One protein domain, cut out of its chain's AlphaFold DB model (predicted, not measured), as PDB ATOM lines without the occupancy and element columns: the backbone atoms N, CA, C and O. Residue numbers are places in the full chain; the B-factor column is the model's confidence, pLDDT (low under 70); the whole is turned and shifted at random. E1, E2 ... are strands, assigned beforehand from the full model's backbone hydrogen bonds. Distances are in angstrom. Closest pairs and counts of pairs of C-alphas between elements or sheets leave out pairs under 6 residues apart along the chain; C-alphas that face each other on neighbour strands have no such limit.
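What this domain is: This is residues 334 to 446 of the 557 residues of an uncharacterized protein of Nitrosarchaeum sp (UniProt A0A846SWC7). Two antiparallel sheets of four strands lie face to face as an elongated sandwich, E1 E8 E3 E6 in one layer and E2 E7 E4 E5 in the other, with the strands of the one at 37 degrees to those of the other. The chain winds over both sheets as a jelly roll, one long hairpin folded into four nested antiparallel pairs: E1 with E8, E2 with E7, E3 with E6, E4 with E5. The printed part has 113 residues with eight named strands, E1 to E8 in order along the chain, and no named helix; the class is all strand. It is compact, with a radius of gyration of the C-alphas of 14.2 A, and spans 47 by 24 by 22 A, only just elongated.

How they stand to each other: Begin at E1, residues 334 to 339, an edge strand antiparallel to E8, residues 436 to 445; look for N 336 and O 442, 2.9 A apart. On the other side of E8 find E3, residues 357 to 365, with N 362 and O 439 at 2.8 A. E3 bends by 52 degrees at residue 360, and beyond it comes the edge strand E6, residues 403 to 405, with N 363 and O 404 at 2.8 A. In the second sheet, the edge strand E2, residues 349 to 352, pairs with residues 414 to 417 of E7, residues 414 to 425; N 350 and O 416 are 2.9 A apart. E7 is staggered: its residues 417 to 423 pair with E4, residues 371 to 379, where N 376 and O 419 are 2.8 A apart. E4 forms a hairpin with the edge strand E5, residues 383 to 387, with N 375 and O 386 at 2.9 A. Between the sheets, the closest C-alphas of E5 and E6 are those of Ala 385 and Gln 405, 6.9 A apart. E1 and E7 are apart.

Where its parts are: Find C-alpha 334 at (177.165, 200.925, 37.355); from there E1 runs 16.6 A. E2 has 4 residues; E3 then runs 24.1 A and E4 23.7 A. E5 has 5 residues and E6 has 3. E7, the longest strand, starts at C-alpha 414, (157.687, 198.565, 40.177), and runs 33.6 A. E8 runs 28.8 A to C-alpha 445 at (172.947, 202.113, 32.650).

The domain as a whole: The C-alphas farthest apart are those of Thr 427 and Ser 446, 48.2 A. The printed part has no cut. The link from E5 to E6, residues 388 to 402, is long. No printed residue is under 70 in pLDDT.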
ATOM      1  N   ILE A 334     176.619 200.715  36.007       80.19
ATOM      2  CA  ILE A 334     177.165 200.925  37.355       80.19
ATOM      3  C   ILE A 334     176.320 200.203  38.395       80.19
ATOM      4  O   ILE A 334     175.115 200.016  38.225       80.19
ATOM      5  N   GLU A 335     176.974 199.781  39.472       84.81
ATOM      6  CA  GLU A 335     176.328 199.114  40.592       84.81
ATOM      7  C   GLU A 335     175.854 200.111  41.643       84.81
ATOM      8  O   GLU A 335     176.622 200.963  42.085       84.81
ATOM      9  N   LEU A 336     174.615 199.941  42.103       84.00
ATOM     10  CA  LEU A 336     174.035 200.728  43.183       84.00
ATOM     11  C   LEU A 336     173.393 199.844  44.243       84.00
ATOM     12  O   LEU A 336     172.876 198.760  43.958       84.00
ATOM     13  N   THR A 337     173.394 200.350  45.474       87.06
ATOM     14  CA  THR A 337     172.661 199.771  46.601       87.06
ATOM     15  C   THR A 337     171.516 200.695  46.977       87.06
ATOM     16  O   THR A 337     171.728 201.869  47.267       87.06
ATOM     17  N   PHE A 338     170.311 200.146  46.999       88.81
ATOM     18  CA  PHE A 338     169.081 200.842  47.334       88.81
ATOM     19  C   PHE A 338     168.553 200.339  48.669       88.81
ATOM     20  O   PHE A 338     168.615 199.145  48.973       88.81
ATOM     21  N   GLN A 339     167.983 201.252  49.443       90.88
ATOM     22  CA  GLN A 339     167.345 200.952  50.712       90.88
ATOM     23  C   GLN A 339     165.955 201.584  50.717       90.88
ATOM     24  O   GLN A 339     165.818 202.777  50.463       90.88
ATOM     25  N   THR A 340     164.921 200.789  50.987       91.25
ATOM     26  CA  THR A 340     163.565 201.328  51.135       91.25
ATOM     27  C   THR A 340     163.422 202.092  52.446       91.25
ATOM     28  O   THR A 340     164.151 201.839  53.407       91.25
ATOM     29  N   ASP A 341     162.387 202.923  52.543       89.38
ATOM     30  CA  ASP A 341     161.923 203.397  53.843       89.38
ATOM     31  C   ASP A 341     161.623 202.226  54.784       89.38
ATOM     32  O   ASP A 341     161.240 201.124  54.366       89.38
ATOM     33  N   GLN A 342     161.774 202.486  56.079       91.56
ATOM     34  CA  GLN A 342     161.393 201.537  57.109       91.56
ATOM     35  C   GLN A 342     159.875 201.313  57.087       91.56
ATOM     36  O   GLN A 342     159.091 202.265  57.085       91.56
ATOM     37  N   PHE A 343     159.447 200.051  57.145       92.00
ATOM     38  CA  PHE A 343     158.032 199.691  57.202       92.00
ATOM     39  C   PHE A 343     157.687 198.774  58.380       92.00
ATOM     40  O   PHE A 343     158.414 197.848  58.748       92.00
ATOM     41  N   ASN A 344     156.496 199.024  58.936       90.19
ATOM     42  CA  ASN A 344     155.998 198.410  60.173       90.19
ATOM     43  C   ASN A 344     154.749 197.550  59.899       90.19
ATOM     44  O   ASN A 344     153.844 197.467  60.727       90.19
ATOM     45  N   SER A 345     154.652 196.996  58.690       90.25
ATOM     46  CA  SER A 345     153.526 196.184  58.225       90.25
ATOM     47  C   SER A 345     154.001 194.777  57.909       90.25
ATOM     48  O   SER A 345     155.072 194.602  57.332       90.25
ATOM     49  N   CYS A 346     153.164 193.787  58.214       93.06
ATOM     50  CA  CYS A 346     153.421 192.390  57.869       93.06
ATOM     51  C   CYS A 346     153.159 192.111  56.391       93.06
ATOM     52  O   CYS A 346     153.614 191.101  55.868       93.06
ATOM     53  N   THR A 347     152.435 193.004  55.711       94.94
ATOM     54  CA  THR A 347     152.189 192.952  54.268       94.94
ATOM     55  C   THR A 347     152.592 194.271  53.609       94.94
ATOM     56  O   THR A 347     151.717 195.039  53.191       94.94
ATOM     57  N   PRO A 348     153.886 194.623  53.608       95.19
ATOM     58  CA  PRO A 348     154.342 195.865  53.015       95.19
ATOM     59  C   PRO A 348     154.354 195.741  51.492       95.19
ATOM     60  O   PRO A 348     154.564 194.662  50.930       95.19
ATOM     61  N   THR A 349     154.166 196.876  50.835       95.31
ATOM     62  CA  THR A 349     154.405 197.014  49.404       95.31
ATOM     63  C   THR A 349     155.611 197.917  49.224       95.31
ATOM     64  O   THR A 349     155.616 199.038  49.723       95.31
ATOM     65  N   VAL A 350     156.621 197.409  48.529       94.19
ATOM     66  CA  VAL A 350     157.874 198.106  48.238       94.19
ATOM     67  C   VAL A 350     158.011 198.294  46.735       94.19
ATOM     68  O   VAL A 350     157.611 197.426  45.957       94.19
ATOM     69  N   ASN A 351     158.561 199.434  46.329       91.75
ATOM     70  CA  ASN A 351     158.778 199.744  44.924       91.75
ATOM     71  C   ASN A 351     160.259 199.598  44.581       91.75
ATOM     72  O   ASN A 351     161.123 200.080  45.309       91.75
ATOM     73  N   ILE A 352     160.527 198.927  43.468       91.50
ATOM     74  CA  ILE A 352     161.852 198.835  42.858       91.50
ATOM     75  C   ILE A 352     161.844 199.748  41.636       91.50
ATOM     76  O   ILE A 352     160.906 199.682  40.839       91.50
ATOM     77  N   TYR A 353     162.851 200.604  41.485       87.44
ATOM     78  CA  TYR A 353     162.895 201.566  40.384       87.44
ATOM     79  C   TYR A 353     162.911 200.873  39.009       87.44
ATOM     80  O   TYR A 353     163.405 199.750  38.848       87.44
ATOM     81  N   GLN A 354     162.316 201.524  38.005       84.31
ATOM     82  CA  GLN A 354     162.403 201.045  36.623       84.31
ATOM     83  C   GLN A 354     163.835 201.196  36.103       84.31
ATOM     84  O   GLN A 354     164.601 201.990  36.623       84.31
ATOM     85  N   GLY A 355     164.239 200.392  35.119       80.06
ATOM     86  CA  GLY A 355     165.606 200.449  34.580       80.06
ATOM     87  C   GLY A 355     166.693 199.834  35.474       80.06
ATOM     88  O   GLY A 355     167.808 199.643  35.002       80.06
ATOM     89  N   VAL A 356     166.373 199.447  36.716       88.12
ATOM     90  CA  VAL A 356     167.289 198.713  37.600       88.12
ATOM     91  C   VAL A 356     167.257 197.219  37.286       88.12
ATOM     92  O   VAL A 356     166.233 196.547  37.446       88.12
ATOM     93  N   ARG A 357     168.410 196.667  36.910       89.44
ATOM     94  CA  ARG A 357     168.621 195.223  36.792       89.44
ATOM     95  C   ARG A 357     169.003 194.653  38.155       89.44
ATOM     96  O   ARG A 357     170.139 194.803  38.590       89.44
ATOM     97  N   LEU A 358     168.052 194.010  38.835       89.19
ATOM     98  CA  LEU A 358     168.258 193.424  40.166       89.19
ATOM     99  C   LEU A 358     169.308 192.310  40.155       89.19
ATOM    100  O   LEU A 358     169.265 191.406  39.321       89.19
ATOM    101  N   VAL A 359     170.197 192.355  41.143       88.06
ATOM    102  CA  VAL A 359     171.280 191.380  41.339       88.06
ATOM    103  C   VAL A 359     171.143 190.696  42.686       88.06
ATOM    104  O   VAL A 359     171.333 189.487  42.790       88.06
ATOM    105  N   ASP A 360     170.776 191.468  43.706       89.25
ATOM    106  CA  ASP A 360     170.697 191.008  45.082       89.25
ATOM    107  C   ASP A 360     169.551 191.704  45.825       89.25
ATOM    108  O   ASP A 360     169.211 192.848  45.517       89.25
ATOM    109  N   ALA A 361     168.953 191.026  46.800       92.69
ATOM    110  CA  ALA A 361     167.922 191.592  47.659       92.69
ATOM    111  C   ALA A 361     167.905 190.910  49.029       92.69
ATOM    112  O   ALA A 361     167.808 189.688  49.143       92.69
ATOM    113  N   VAL A 362     167.931 191.719  50.083       93.81
ATOM    114  CA  VAL A 362     167.935 191.288  51.477       93.81
ATOM    115  C   VAL A 362     166.889 192.076  52.250       93.81
ATOM    116  O   VAL A 362     166.863 193.304  52.239       93.81
ATOM    117  N   LEU A 363     166.021 191.362  52.954       93.69
ATOM    118  CA  LEU A 363     165.096 191.940  53.910       93.69
ATOM    119  C   LEU A 363     165.742 191.928  55.295       93.69
ATOM    120  O   LEU A 363     166.118 190.876  55.805       93.69
ATOM    121  N   THR A 364     165.811 193.093  55.922       91.88
ATOM    122  CA  THR A 364     166.102 193.204  57.351       91.88
ATOM    123  C   THR A 364     164.796 193.117  58.133       91.88
ATOM    124  O   THR A 364     163.808 193.757  57.761       91.88
ATOM    125  N   SER A 365     164.772 192.334  59.210       88.38
ATOM    126  CA  SER A 365     163.641 192.268  60.136       88.38
ATOM    127  C   SER A 365     164.150 192.248  61.570       88.38
ATOM    128  O   SER A 365     164.834 191.320  61.992       88.38
ATOM    129  N   TYR A 366     163.853 193.300  62.331       83.00
ATOM    130  CA  TYR A 366     164.240 193.379  63.737       83.00
ATOM    131  C   TYR A 366     163.185 192.690  64.606       83.00
ATOM    132  O   TYR A 366     162.237 193.324  65.080       83.00
ATOM    133  N   SER A 367     163.289 191.376  64.767       78.44
ATOM    134  CA  SER A 367     162.236 190.570  65.399       78.44
ATOM    135  C   SER A 367     162.179 190.677  66.938       78.44
ATOM    136  O   SER A 367     161.194 190.261  67.550       78.44
ATOM    137  N   GLY A 368     163.175 191.309  67.573       81.69
ATOM    138  CA  GLY A 368     163.197 191.560  69.017       81.69
ATOM    139  C   GLY A 368     163.407 190.283  69.834       81.69
ATOM    140  O   GLY A 368     164.444 189.643  69.709       81.69
ATOM    141  N   ASP A 369     162.434 189.943  70.685       84.81
ATOM    142  CA  ASP A 369     162.446 188.714  71.503       84.81
ATOM    143  C   ASP A 369     161.932 187.475  70.732       84.81
ATOM    144  O   ASP A 369     161.823 186.392  71.311       84.81
ATOM    145  N   HIS A 370     161.593 187.637  69.448       90.44
ATOM    146  CA  HIS A 370     161.037 186.600  68.575       90.44
ATOM    147  C   HIS A 370     162.025 186.220  67.460       90.44
ATOM    148  O   HIS A 370     163.185 186.613  67.490       90.44
ATOM    149  N   TRP A 371     161.577 185.423  66.484       92.12
ATOM    150  CA  TRP A 371     162.367 185.045  65.310       92.12
ATOM    151  C   TRP A 371     161.626 185.399  64.038       92.12
ATOM    152  O   TRP A 371     160.446 185.080  63.921       92.12
ATOM    153  N   THR A 372     162.316 185.976  63.061       92.81
ATOM    154  CA  THR A 372     161.815 186.113  61.691       92.81
ATOM    155  C   THR A 372     161.632 184.719  61.105       92.81
ATOM    156  O   THR A 372     162.599 184.028  60.788       92.81
ATOM    157  N   ASP A 373     160.386 184.262  61.007       93.75
ATOM    158  CA  ASP A 373     160.095 182.849  60.769       93.75
ATOM    159  C   ASP A 373     159.619 182.556  59.346       93.75
ATOM    160  O   ASP A 373     159.764 181.428  58.868       93.75
ATOM    161  N   LEU A 374     159.081 183.558  58.650       94.38
ATOM    162  CA  LEU A 374     158.563 183.417  57.297       94.38
ATOM    163  C   LEU A 374     158.657 184.743  56.535       94.38
ATOM    164  O   LEU A 374     158.149 185.770  56.982       94.38
ATOM    165  N   VAL A 375     159.232 184.685  55.335       95.31
ATOM    166  CA  VAL A 375     159.231 185.785  54.363       95.31
ATOM    167  C   VAL A 375     158.748 185.247  53.024       95.31
ATOM    168  O   VAL A 375     159.264 184.254  52.503       95.31
ATOM    169  N   ARG A 376     157.731 185.891  52.453       95.88
ATOM    170  CA  ARG A 376     157.147 185.537  51.157       95.88
ATOM    171  C   ARG A 376     157.002 186.771  50.287       95.88
ATOM    172  O   ARG A 376     156.673 187.842  50.782       95.88
ATOM    173  N   VAL A 377     157.151 186.585  48.985       95.31
ATOM    174  CA  VAL A 377     156.658 187.536  47.992       95.31
ATOM    175  C   VAL A 377     155.267 187.070  47.571       95.31
ATOM    176  O   VAL A 377     155.040 185.883  47.331       95.31
ATOM    177  N   THR A 378     154.307 187.987  47.578       92.69
ATOM    178  CA  THR A 378     152.885 187.723  47.294       92.69
ATOM    179  C   THR A 378     152.431 188.315  45.962       92.69
ATOM    180  O   THR A 378     151.436 187.860  45.406       92.69
ATOM    181  N   SER A 379     153.175 189.289  45.434       91.00
ATOM    182  CA  SER A 379     153.009 189.878  44.104       91.00
ATOM    183  C   SER A 379     154.347 190.492  43.670       91.00
ATOM    184  O   SER A 379     154.987 191.111  44.524       91.00
ATOM    185  N   PRO A 380     154.769 190.362  42.395       84.88
ATOM    186  CA  PRO A 380     154.060 189.713  41.276       84.88
ATOM    187  C   PRO A 380     154.113 188.181  41.298       84.88
ATOM    188  O   PRO A 380     153.174 187.517  40.865       84.88
ATOM    189  N   SER A 381     155.210 187.624  41.807       85.69
ATOM    190  CA  SER A 381     155.516 186.201  41.767       85.69
ATOM    191  C   SER A 381     155.318 185.639  43.160       85.69
ATOM    192  O   SER A 381     156.026 186.007  44.096       85.69
ATOM    193  N   ILE A 382     154.342 184.749  43.322       90.31
ATOM    194  CA  ILE A 382     154.097 184.140  44.627       90.31
ATOM    195  C   ILE A 382     155.220 183.145  44.918       90.31
ATOM    196  O   ILE A 382     155.330 182.114  44.258       90.31
ATOM    197  N   GLY A 383     156.019 183.424  45.943       91.38
ATOM    198  CA  GLY A 383     157.134 182.572  46.340       91.38
ATOM    199  C   GLY A 383     157.479 182.732  47.811       91.38
ATOM    200  O   GLY A 383     157.266 183.783  48.413       91.38
ATOM    201  N   THR A 384     157.994 181.665  48.413       92.75
ATOM    202  CA  THR A 384     158.541 181.719  49.770       92.75
ATOM    203  C   THR A 384     160.030 181.993  49.666       92.75
ATOM    204  O   THR A 384     160.764 181.145  49.170       92.75
ATOM    205  N   ALA A 385     160.455 183.169  50.127       90.88
ATOM    206  CA  ALA A 385     161.865 183.528  50.204       90.88
ATOM    207  C   ALA A 385     162.546 182.779  51.355       90.88
ATOM    208  O   ALA A 385     163.626 182.225  51.189       90.88
ATOM    209  N   PHE A 386     161.873 182.689  52.506       93.44
ATOM    210  CA  PHE A 386     162.434 182.064  53.697       93.44
ATOM    211  C   PHE A 386     161.360 181.448  54.586       93.44
ATOM    212  O   PHE A 386     160.268 182.001  54.705       93.44
ATOM    213  N   ASN A 387     161.672 180.309  55.212       92.75
ATOM    214  CA  ASN A 387     160.823 179.659  56.209       92.75
ATOM    215  C   ASN A 387     161.686 178.897  57.229       92.75
ATOM    216  O   ASN A 387     162.253 177.852  56.900       92.75
ATOM    217  N   LEU A 388     161.736 179.397  58.465       90.38
ATOM    218  CA  LEU A 388     162.579 178.877  59.545       90.38
ATOM    219  C   LEU A 388     162.188 177.450  59.971       90.38
ATOM    220  O   LEU A 388     163.057 176.627  60.261       90.38
ATOM    221  N   SER A 389     160.892 177.117  59.919       90.12
ATOM    222  CA  SER A 389     160.377 175.781  60.278       90.12
ATOM    223  C   SER A 389     160.903 174.648  59.394       90.12
ATOM    224  O   SER A 389     160.827 173.484  59.774       90.12
ATOM    225  N   ARG A 390     161.489 174.961  58.228       88.31
ATOM    226  CA  ARG A 390     162.134 173.949  57.377       88.31
ATOM    227  C   ARG A 390     163.427 173.396  57.979       88.31
ATOM    228  O   ARG A 390     163.857 172.330  57.555       88.31
ATOM    229  N   PHE A 391     164.039 174.109  58.925       83.25
ATOM    230  CA  PHE A 391     165.314 173.726  59.535       83.25
ATOM    231  C   PHE A 391     165.127 173.077  60.911       83.25
ATOM    232  O   PHE A 391     165.815 172.112  61.239       83.25
ATOM    233  N   SER A 392     164.203 173.588  61.729       85.69
ATOM    234  CA  SER A 392     163.834 172.990  63.016       85.69
ATOM    235  C   SER A 392     162.524 173.561  63.550       85.69
ATOM    236  O   SER A 392     162.218 174.733  63.340       85.69
ATOM    237  N   ASP A 393     161.817 172.764  64.350       87.00
ATOM    238  CA  ASP A 393     160.653 173.217  65.117       87.00
ATOM    239  C   ASP A 393     161.033 173.989  66.395       87.00
ATOM    240  O   ASP A 393     160.173 174.592  67.037       87.00
ATOM    241  N   VAL A 394     162.312 173.968  66.796       84.38
ATOM    242  CA  VAL A 394     162.811 174.625  68.017       84.38
ATOM    243  C   VAL A 394     163.626 175.860  67.640       84.38
ATOM    244  O   VAL A 394     164.854 175.802  67.538       84.38
ATOM    245  N   TYR A 395     162.946 176.989  67.443       86.50
ATOM    246  CA  TYR A 395     163.560 178.229  66.947       86.50
ATOM    247  C   TYR A 395     164.668 178.769  67.861       86.50
ATOM    248  O   TYR A 395     165.664 179.294  67.366       86.50
ATOM    249  N   GLN A 396     164.591 178.522  69.177       83.12
ATOM    250  CA  GLN A 396     165.636 178.929  70.131       83.12
ATOM    251  C   GLN A 396     167.017 178.345  69.802       83.12
ATOM    252  O   GLN A 396     168.029 178.896  70.221       83.12
ATOM    253  N   ARG A 397     167.074 177.217  69.079       79.56
ATOM    254  CA  ARG A 397     168.336 176.598  68.650       79.56
ATOM    255  C   ARG A 397     168.888 177.189  67.356       79.56
ATOM    256  O   ARG A 397     170.068 177.004  67.088       79.56
ATOM    257  N   LEU A 398     168.038 177.827  66.554       78.25
ATOM    258  CA  LEU A 398     168.392 178.346  65.235       78.25
ATOM    259  C   LEU A 398     168.885 179.795  65.300       78.25
ATOM    260  O   LEU A 398     169.785 180.154  64.549       78.25
ATOM    261  N   GLY A 399     168.344 180.598  66.223       79.50
ATOM    262  CA  GLY A 399     168.637 182.035  66.280       79.50
ATOM    263  C   GLY A 399     167.861 182.828  65.221       79.50
ATOM    264  O   GLY A 399     167.310 182.246  64.288       79.50
ATOM    265  N   ASP A 400     167.735 184.144  65.419       81.81
ATOM    266  CA  ASP A 400     166.950 185.014  64.535       81.81
ATOM    267  C   ASP A 400     167.736 185.380  63.268       81.81
ATOM    268  O   ASP A 400     168.806 185.992  63.371       81.81
ATOM    269  N   PRO A 401     167.226 185.053  62.068       81.88
ATOM    270  CA  PRO A 401     167.789 185.561  60.833       81.88
ATOM    271  C   PRO A 401     167.355 187.020  60.647       81.88
ATOM    272  O   PRO A 401     166.382 187.314  59.957       81.88
ATOM    273  N   TYR A 402     168.106 187.944  61.251       79.50
ATOM    274  CA  TYR A 402     167.850 189.385  61.109       79.50
ATOM    275  C   TYR A 402     167.982 189.857  59.646       79.50
ATOM    276  O   TYR A 402     167.327 190.822  59.252       79.50
ATOM    277  N   LEU A 403     168.810 189.168  58.848       87.56
ATOM    278  CA  LEU A 403     168.950 189.341  57.401       87.56
ATOM    279  C   LEU A 403     168.387 188.119  56.692       87.56
ATOM    280  O   LEU A 403     168.896 187.007  56.844       87.56
ATOM    281  N   VAL A 404     167.363 188.340  55.879       90.12
ATOM    282  CA  VAL A 404     166.724 187.303  55.081       90.12
ATOM    283  C   VAL A 404     166.938 187.593  53.606       90.12
ATOM    284  O   VAL A 404     166.442 188.586  53.076       90.12
ATOM    285  N   GLN A 405     167.635 186.687  52.925       91.00
ATOM    286  CA  GLN A 405     167.812 186.745  51.481       91.00
ATOM    287  C   GLN A 405     166.463 186.600  50.762       91.00
ATOM    288  O   GLN A 405     165.713 185.652  51.008       91.00
ATOM    289  N   VAL A 406     166.173 187.507  49.831       92.31
ATOM    290  CA  VAL A 406     165.002 187.444  48.954       92.31
ATOM    291  C   VAL A 406     165.474 187.118  47.536       92.31
ATOM    292  O   VAL A 406     166.220 187.897  46.946       92.31
ATOM    293  N   PRO A 407     165.064 185.979  46.951       90.62
ATOM    294  CA  PRO A 407     165.433 185.651  45.581       90.62
ATOM    295  C   PRO A 407     164.953 186.721  44.590       90.62
ATOM    296  O   PRO A 407     163.758 187.017  44.518       90.62
ATOM    297  N   VAL A 408     165.875 187.282  43.801       90.12
ATOM    298  CA  VAL A 408     165.578 188.388  42.870       90.12
ATOM    299  C   VAL A 408     164.567 188.019  41.784       90.12
ATOM    300  O   VAL A 408     163.838 188.881  41.318       90.12
ATOM    301  N   ASN A 409     164.445 186.736  41.430       88.50
ATOM    302  CA  ASN A 409     163.443 186.239  40.481       88.50
ATOM    303  C   ASN A 409     162.001 186.276  41.024       88.50
ATOM    304  O   ASN A 409     161.053 186.061  40.268       88.50
ATOM    305  N   LEU A 410     161.824 186.504  42.330       91.00
ATOM    306  CA  LEU A 410     160.511 186.757  42.922       91.00
ATOM    307  C   LEU A 410     160.118 188.237  42.852       91.00
ATOM    308  O   LEU A 410     158.941 188.552  43.017       91.00
ATOM    309  N   LEU A 411     161.083 189.123  42.610       93.44
ATOM    310  CA  LEU A 411     160.907 190.568  42.557       93.44
ATOM    311  C   LEU A 411     160.861 191.055  41.101       93.44
ATOM    312  O   LEU A 411     161.359 190.400  40.187       93.44
ATOM    313  N   GLN A 412     160.267 192.224  40.883       91.75
ATOM    314  CA  GLN A 412     160.261 192.917  39.593       91.75
ATOM    315  C   GLN A 412     160.418 194.427  39.778       91.75
ATOM    316  O   GLN A 412     160.156 194.950  40.862       91.75
ATOM    317  N   SER A 413     160.740 195.145  38.704       90.19
ATOM    318  CA  SER A 413     160.604 196.605  38.676       90.19
ATOM    319  C   SER A 413     159.153 197.030  38.926       90.19
ATOM    320  O   SER A 413     158.204 196.424  38.424       90.19
ATOM    321  N   GLY A 414     158.974 198.100  39.688       90.31
ATOM    322  CA  GLY A 414     157.687 198.565  40.177       90.31
ATOM    323  C   GLY A 414     157.305 197.914  41.504       90.31
ATOM    324  O   GLY A 414     158.139 197.700  42.381       90.31
ATOM    325  N   SER A 415     156.012 197.654  41.675       94.00
ATOM    326  CA  SER A 415     155.433 197.304  42.970       94.00
ATOM    327  C   SER A 415     155.579 195.819  43.314       94.00
ATOM    328  O   SER A 415     155.191 194.950  42.526       94.00
ATOM    329  N   ASN A 416     156.091 195.538  44.514       95.62
ATOM    330  CA  ASN A 416     156.285 194.200  45.068       95.62
ATOM    331  C   ASN A 416     155.629 194.115  46.449       95.62
ATOM    332  O   ASN A 416     155.959 194.887  47.348       95.62
ATOM    333  N   SER A 417     154.717 193.165  46.640       96.56
ATOM    334  CA  SER A 417     154.049 192.961  47.929       96.56
ATOM    335  C   SER A 417     154.680 191.794  48.668       96.56
ATOM    336  O   SER A 417     154.722 190.672  48.155       96.56
ATOM    337  N   LEU A 418     155.130 192.034  49.894       96.44
ATOM    338  CA  LEU A 418     155.755 191.028  50.744       96.44
ATOM    339  C   LEU A 418     154.764 190.531  51.800       96.44
ATOM    340  O   LEU A 418     153.757 191.176  52.078       96.44
ATOM    341  N   TYR A 419     155.051 189.380  52.393       95.75
ATOM    342  CA  TYR A 419     154.426 188.901  53.619       95.75
ATOM    343  C   TYR A 419     155.515 188.423  54.573       95.75
ATOM    344  O   TYR A 419     156.271 187.509  54.240       95.75
ATOM    345  N   ILE A 420     155.599 189.065  55.730       95.00
ATOM    346  CA  ILE A 420     156.652 188.884  56.727       95.00
ATOM    347  C   ILE A 420     155.990 188.457  58.024       95.00
ATOM    348  O   ILE A 420     154.943 188.992  58.396       95.00
ATOM    349  N   ARG A 421     156.600 187.501  58.714       94.19
ATOM    350  CA  ARG A 421     156.100 186.991  59.983       94.19
ATOM    351  C   ARG A 421     157.249 186.669  60.928       94.19
ATOM    352  O   ARG A 421     158.345 186.296  60.512       94.19
ATOM    353  N   THR A 422     156.958 186.836  62.205       94.25
ATOM    354  CA  THR A 422     157.774 186.435  63.338       94.25
ATOM    355  C   THR A 422     157.057 185.342  64.125       94.25
ATOM    356  O   THR A 422     155.824 185.262  64.101       94.25
ATOM    357  N   GLY A 423     157.799 184.495  64.828       93.31
ATOM    358  CA  GLY A 423     157.218 183.484  65.706       93.31
ATOM    359  C   GLY A 423     158.214 182.897  66.696       93.31
ATOM    360  O   GLY A 423     159.420 183.027  66.520       93.31
ATOM    361  N   ASP A 424     157.697 182.191  67.704       92.56
ATOM    362  CA  ASP A 424     158.490 181.438  68.697       92.56
ATOM    363  C   ASP A 424     158.497 179.921  68.417       92.56
ATOM    364  O   ASP A 424     159.025 179.120  69.194       92.56
ATOM    365  N   GLY A 425     157.852 179.515  67.324       90.38
ATOM    366  CA  GLY A 425     157.811 178.149  66.819       90.38
ATOM    367  C   GLY A 425     156.890 178.024  65.599       90.38
ATOM    368  O   GLY A 425     156.144 178.956  65.293       90.38
ATOM    369  N   PRO A 426     156.860 176.859  64.927       89.50
ATOM    370  CA  PRO A 426     156.148 176.664  63.656       89.50
ATOM    371  C   PRO A 426     154.652 176.997  63.694       89.50
ATOM    372  O   PRO A 426     154.063 177.392  62.688       89.50
ATOM    373  N   THR A 427     154.025 176.823  64.861       90.25
ATOM    374  CA  THR A 427     152.595 177.074  65.086       90.25
ATOM    375  C   THR A 427     152.326 178.266  66.006       90.25
ATOM    376  O   THR A 427     151.165 178.528  66.311       90.25
ATOM    377  N   ASN A 428     153.365 178.964  66.479       91.25
ATOM    378  CA  ASN A 428     153.245 180.102  67.393       91.25
ATOM    379  C   ASN A 428     153.759 181.380  66.720       91.25
ATOM    380  O   ASN A 428     154.899 181.787  66.923       91.25
ATOM    381  N   SER A 429     152.905 181.973  65.888       89.38
ATOM    382  CA  SER A 429     153.168 183.245  65.210       89.38
ATOM    383  C   SER A 429     152.993 184.416  66.175       89.38
ATOM    384  O   SER A 429     151.957 184.524  66.830       89.38
ATOM    385  N   THR A 430     153.954 185.331  66.184       90.31
ATOM    386  CA  THR A 430     154.011 186.532  67.035       90.31
ATOM    387  C   THR A 430     153.803 187.821  66.233       90.31
ATOM    388  O   THR A 430     154.187 188.895  66.677       90.31
ATOM    389  N   ASP A 431     153.144 187.705  65.073       89.38
ATOM    390  CA  ASP A 431     152.869 188.775  64.100       89.38
ATOM    391  C   ASP A 431     154.093 189.098  63.234       89.38
ATOM    392  O   ASP A 431     154.657 188.163  62.676       89.38
ATOM    393  N   CYS A 432     154.542 190.345  63.097       89.12
ATOM    394  CA  CYS A 432     155.771 190.696  62.377       89.12
ATOM    395  C   CYS A 432     156.564 191.784  63.106       89.12
ATOM    396  O   CYS A 432     156.049 192.464  63.995       89.12
ATOM    397  N   SER A 433     157.824 191.974  62.710       88.19
ATOM    398  CA  SER A 433     158.637 193.068  63.241       88.19
ATOM    399  C   SER A 433     158.023 194.436  62.913       88.19
ATOM    400  O   SER A 433     157.479 194.652  61.830       88.19
ATOM    401  N   ALA A 434     158.175 195.388  63.835       85.00
ATOM    402  CA  ALA A 434     157.849 196.796  63.623       85.00
ATOM    403  C   ALA A 434     158.995 197.591  62.968       85.00
ATOM    404  O   ALA A 434     158.904 198.808  62.874       85.00
ATOM    405  N   ASN A 435     160.096 196.950  62.582       88.44
ATOM    406  CA  ASN A 435     161.221 197.608  61.933       88.44
ATOM    407  C   ASN A 435     161.809 196.676  60.877       88.44
ATOM    408  O   ASN A 435     162.648 195.821  61.169       88.44
ATOM    409  N   ASN A 436     161.307 196.834  59.656       91.94
ATOM    410  CA  ASN A 436     161.777 196.093  58.501       91.94
ATOM    411  C   ASN A 436     162.236 197.061  57.420       91.94
ATOM    412  O   ASN A 436     161.706 198.166  57.285       91.94
ATOM    413  N   THR A 437     163.198 196.628  56.622       93.69
ATOM    414  CA  THR A 437     163.686 197.382  55.468       93.69
ATOM    415  C   THR A 437     164.140 196.410  54.392       93.69
ATOM    416  O   THR A 437     164.837 195.442  54.699       93.69
ATOM    417  N   LEU A 438     163.752 196.659  53.140       94.94
ATOM    418  CA  LEU A 438     164.298 195.933  52.001       94.94
ATOM    419  C   LEU A 438     165.520 196.693  51.482       94.94
ATOM    420  O   LEU A 438     165.437 197.878  51.165       94.94
ATOM    421  N   ILE A 439     166.641 195.992  51.389       93.75
ATOM    422  CA  ILE A 439     167.879 196.468  50.779       93.75
ATOM    423  C   ILE A 439     168.072 195.656  49.505       93.75
ATOM    424  O   ILE A 439     167.983 194.431  49.544       93.75
ATOM    425  N   TYR A 440     168.316 196.301  48.374       92.75
ATOM    426  CA  TYR A 440     168.573 195.594  47.122       92.75
ATOM    427  C   TYR A 440     169.725 196.227  46.358       92.75
ATOM    428  O   TYR A 440     169.941 197.435  46.423       92.75
ATOM    429  N   ARG A 441     170.474 195.399  45.635       90.25
ATOM    430  CA  ARG A 441     171.536 195.841  44.731       90.25
ATOM    431  C   ARG A 441     171.085 195.634  43.304       90.25
ATOM    432  O   ARG A 441     170.468 194.614  42.971       90.25
ATOM    433  N   GLY A 442     171.409 196.596  42.461       89.19
ATOM    434  CA  GLY A 442     171.077 196.529  41.054       89.19
ATOM    435  C   GLY A 442     172.065 197.288  40.195       89.19
ATOM    436  O   GLY A 442     172.756 198.191  40.664       89.19
ATOM    437  N   PHE A 443     172.107 196.899  38.930       88.62
ATOM    438  CA  PHE A 443     172.850 197.614  37.911       88.62
ATOM    439  C   PHE A 443     171.941 198.581  37.172       88.62
ATOM    440  O   PHE A 443     170.778 198.270  36.903       88.62
ATOM    441  N   ILE A 444     172.490 199.741  36.835       86.12
ATOM    442  CA  ILE A 444     171.824 200.760  36.030       86.12
ATOM    443  C   ILE A 444     172.737 201.180  34.886       86.12
ATOM    444  O   ILE A 444     173.958 201.143  35.023       86.12
ATOM    445  N   ASN A 445     172.159 201.599  33.764       82.00
ATOM    446  CA  ASN A 445     172.947 202.113  32.650       82.00
ATOM    447  C   ASN A 445     173.542 203.481  33.012       82.00
ATOM    448  O   ASN A 445     172.813 204.416  33.317       82.00
ATOM    449  N   SER A 446     174.864 203.600  32.927       75.25
ATOM    450  CA  SER A 446     175.626 204.845  33.087       75.25
ATOM    451  C   SER A 446     176.136 205.410  31.760       75.25
ATOM    452  O   SER A 446     176.871 206.396  31.739       75.25
TER     453      SER A 446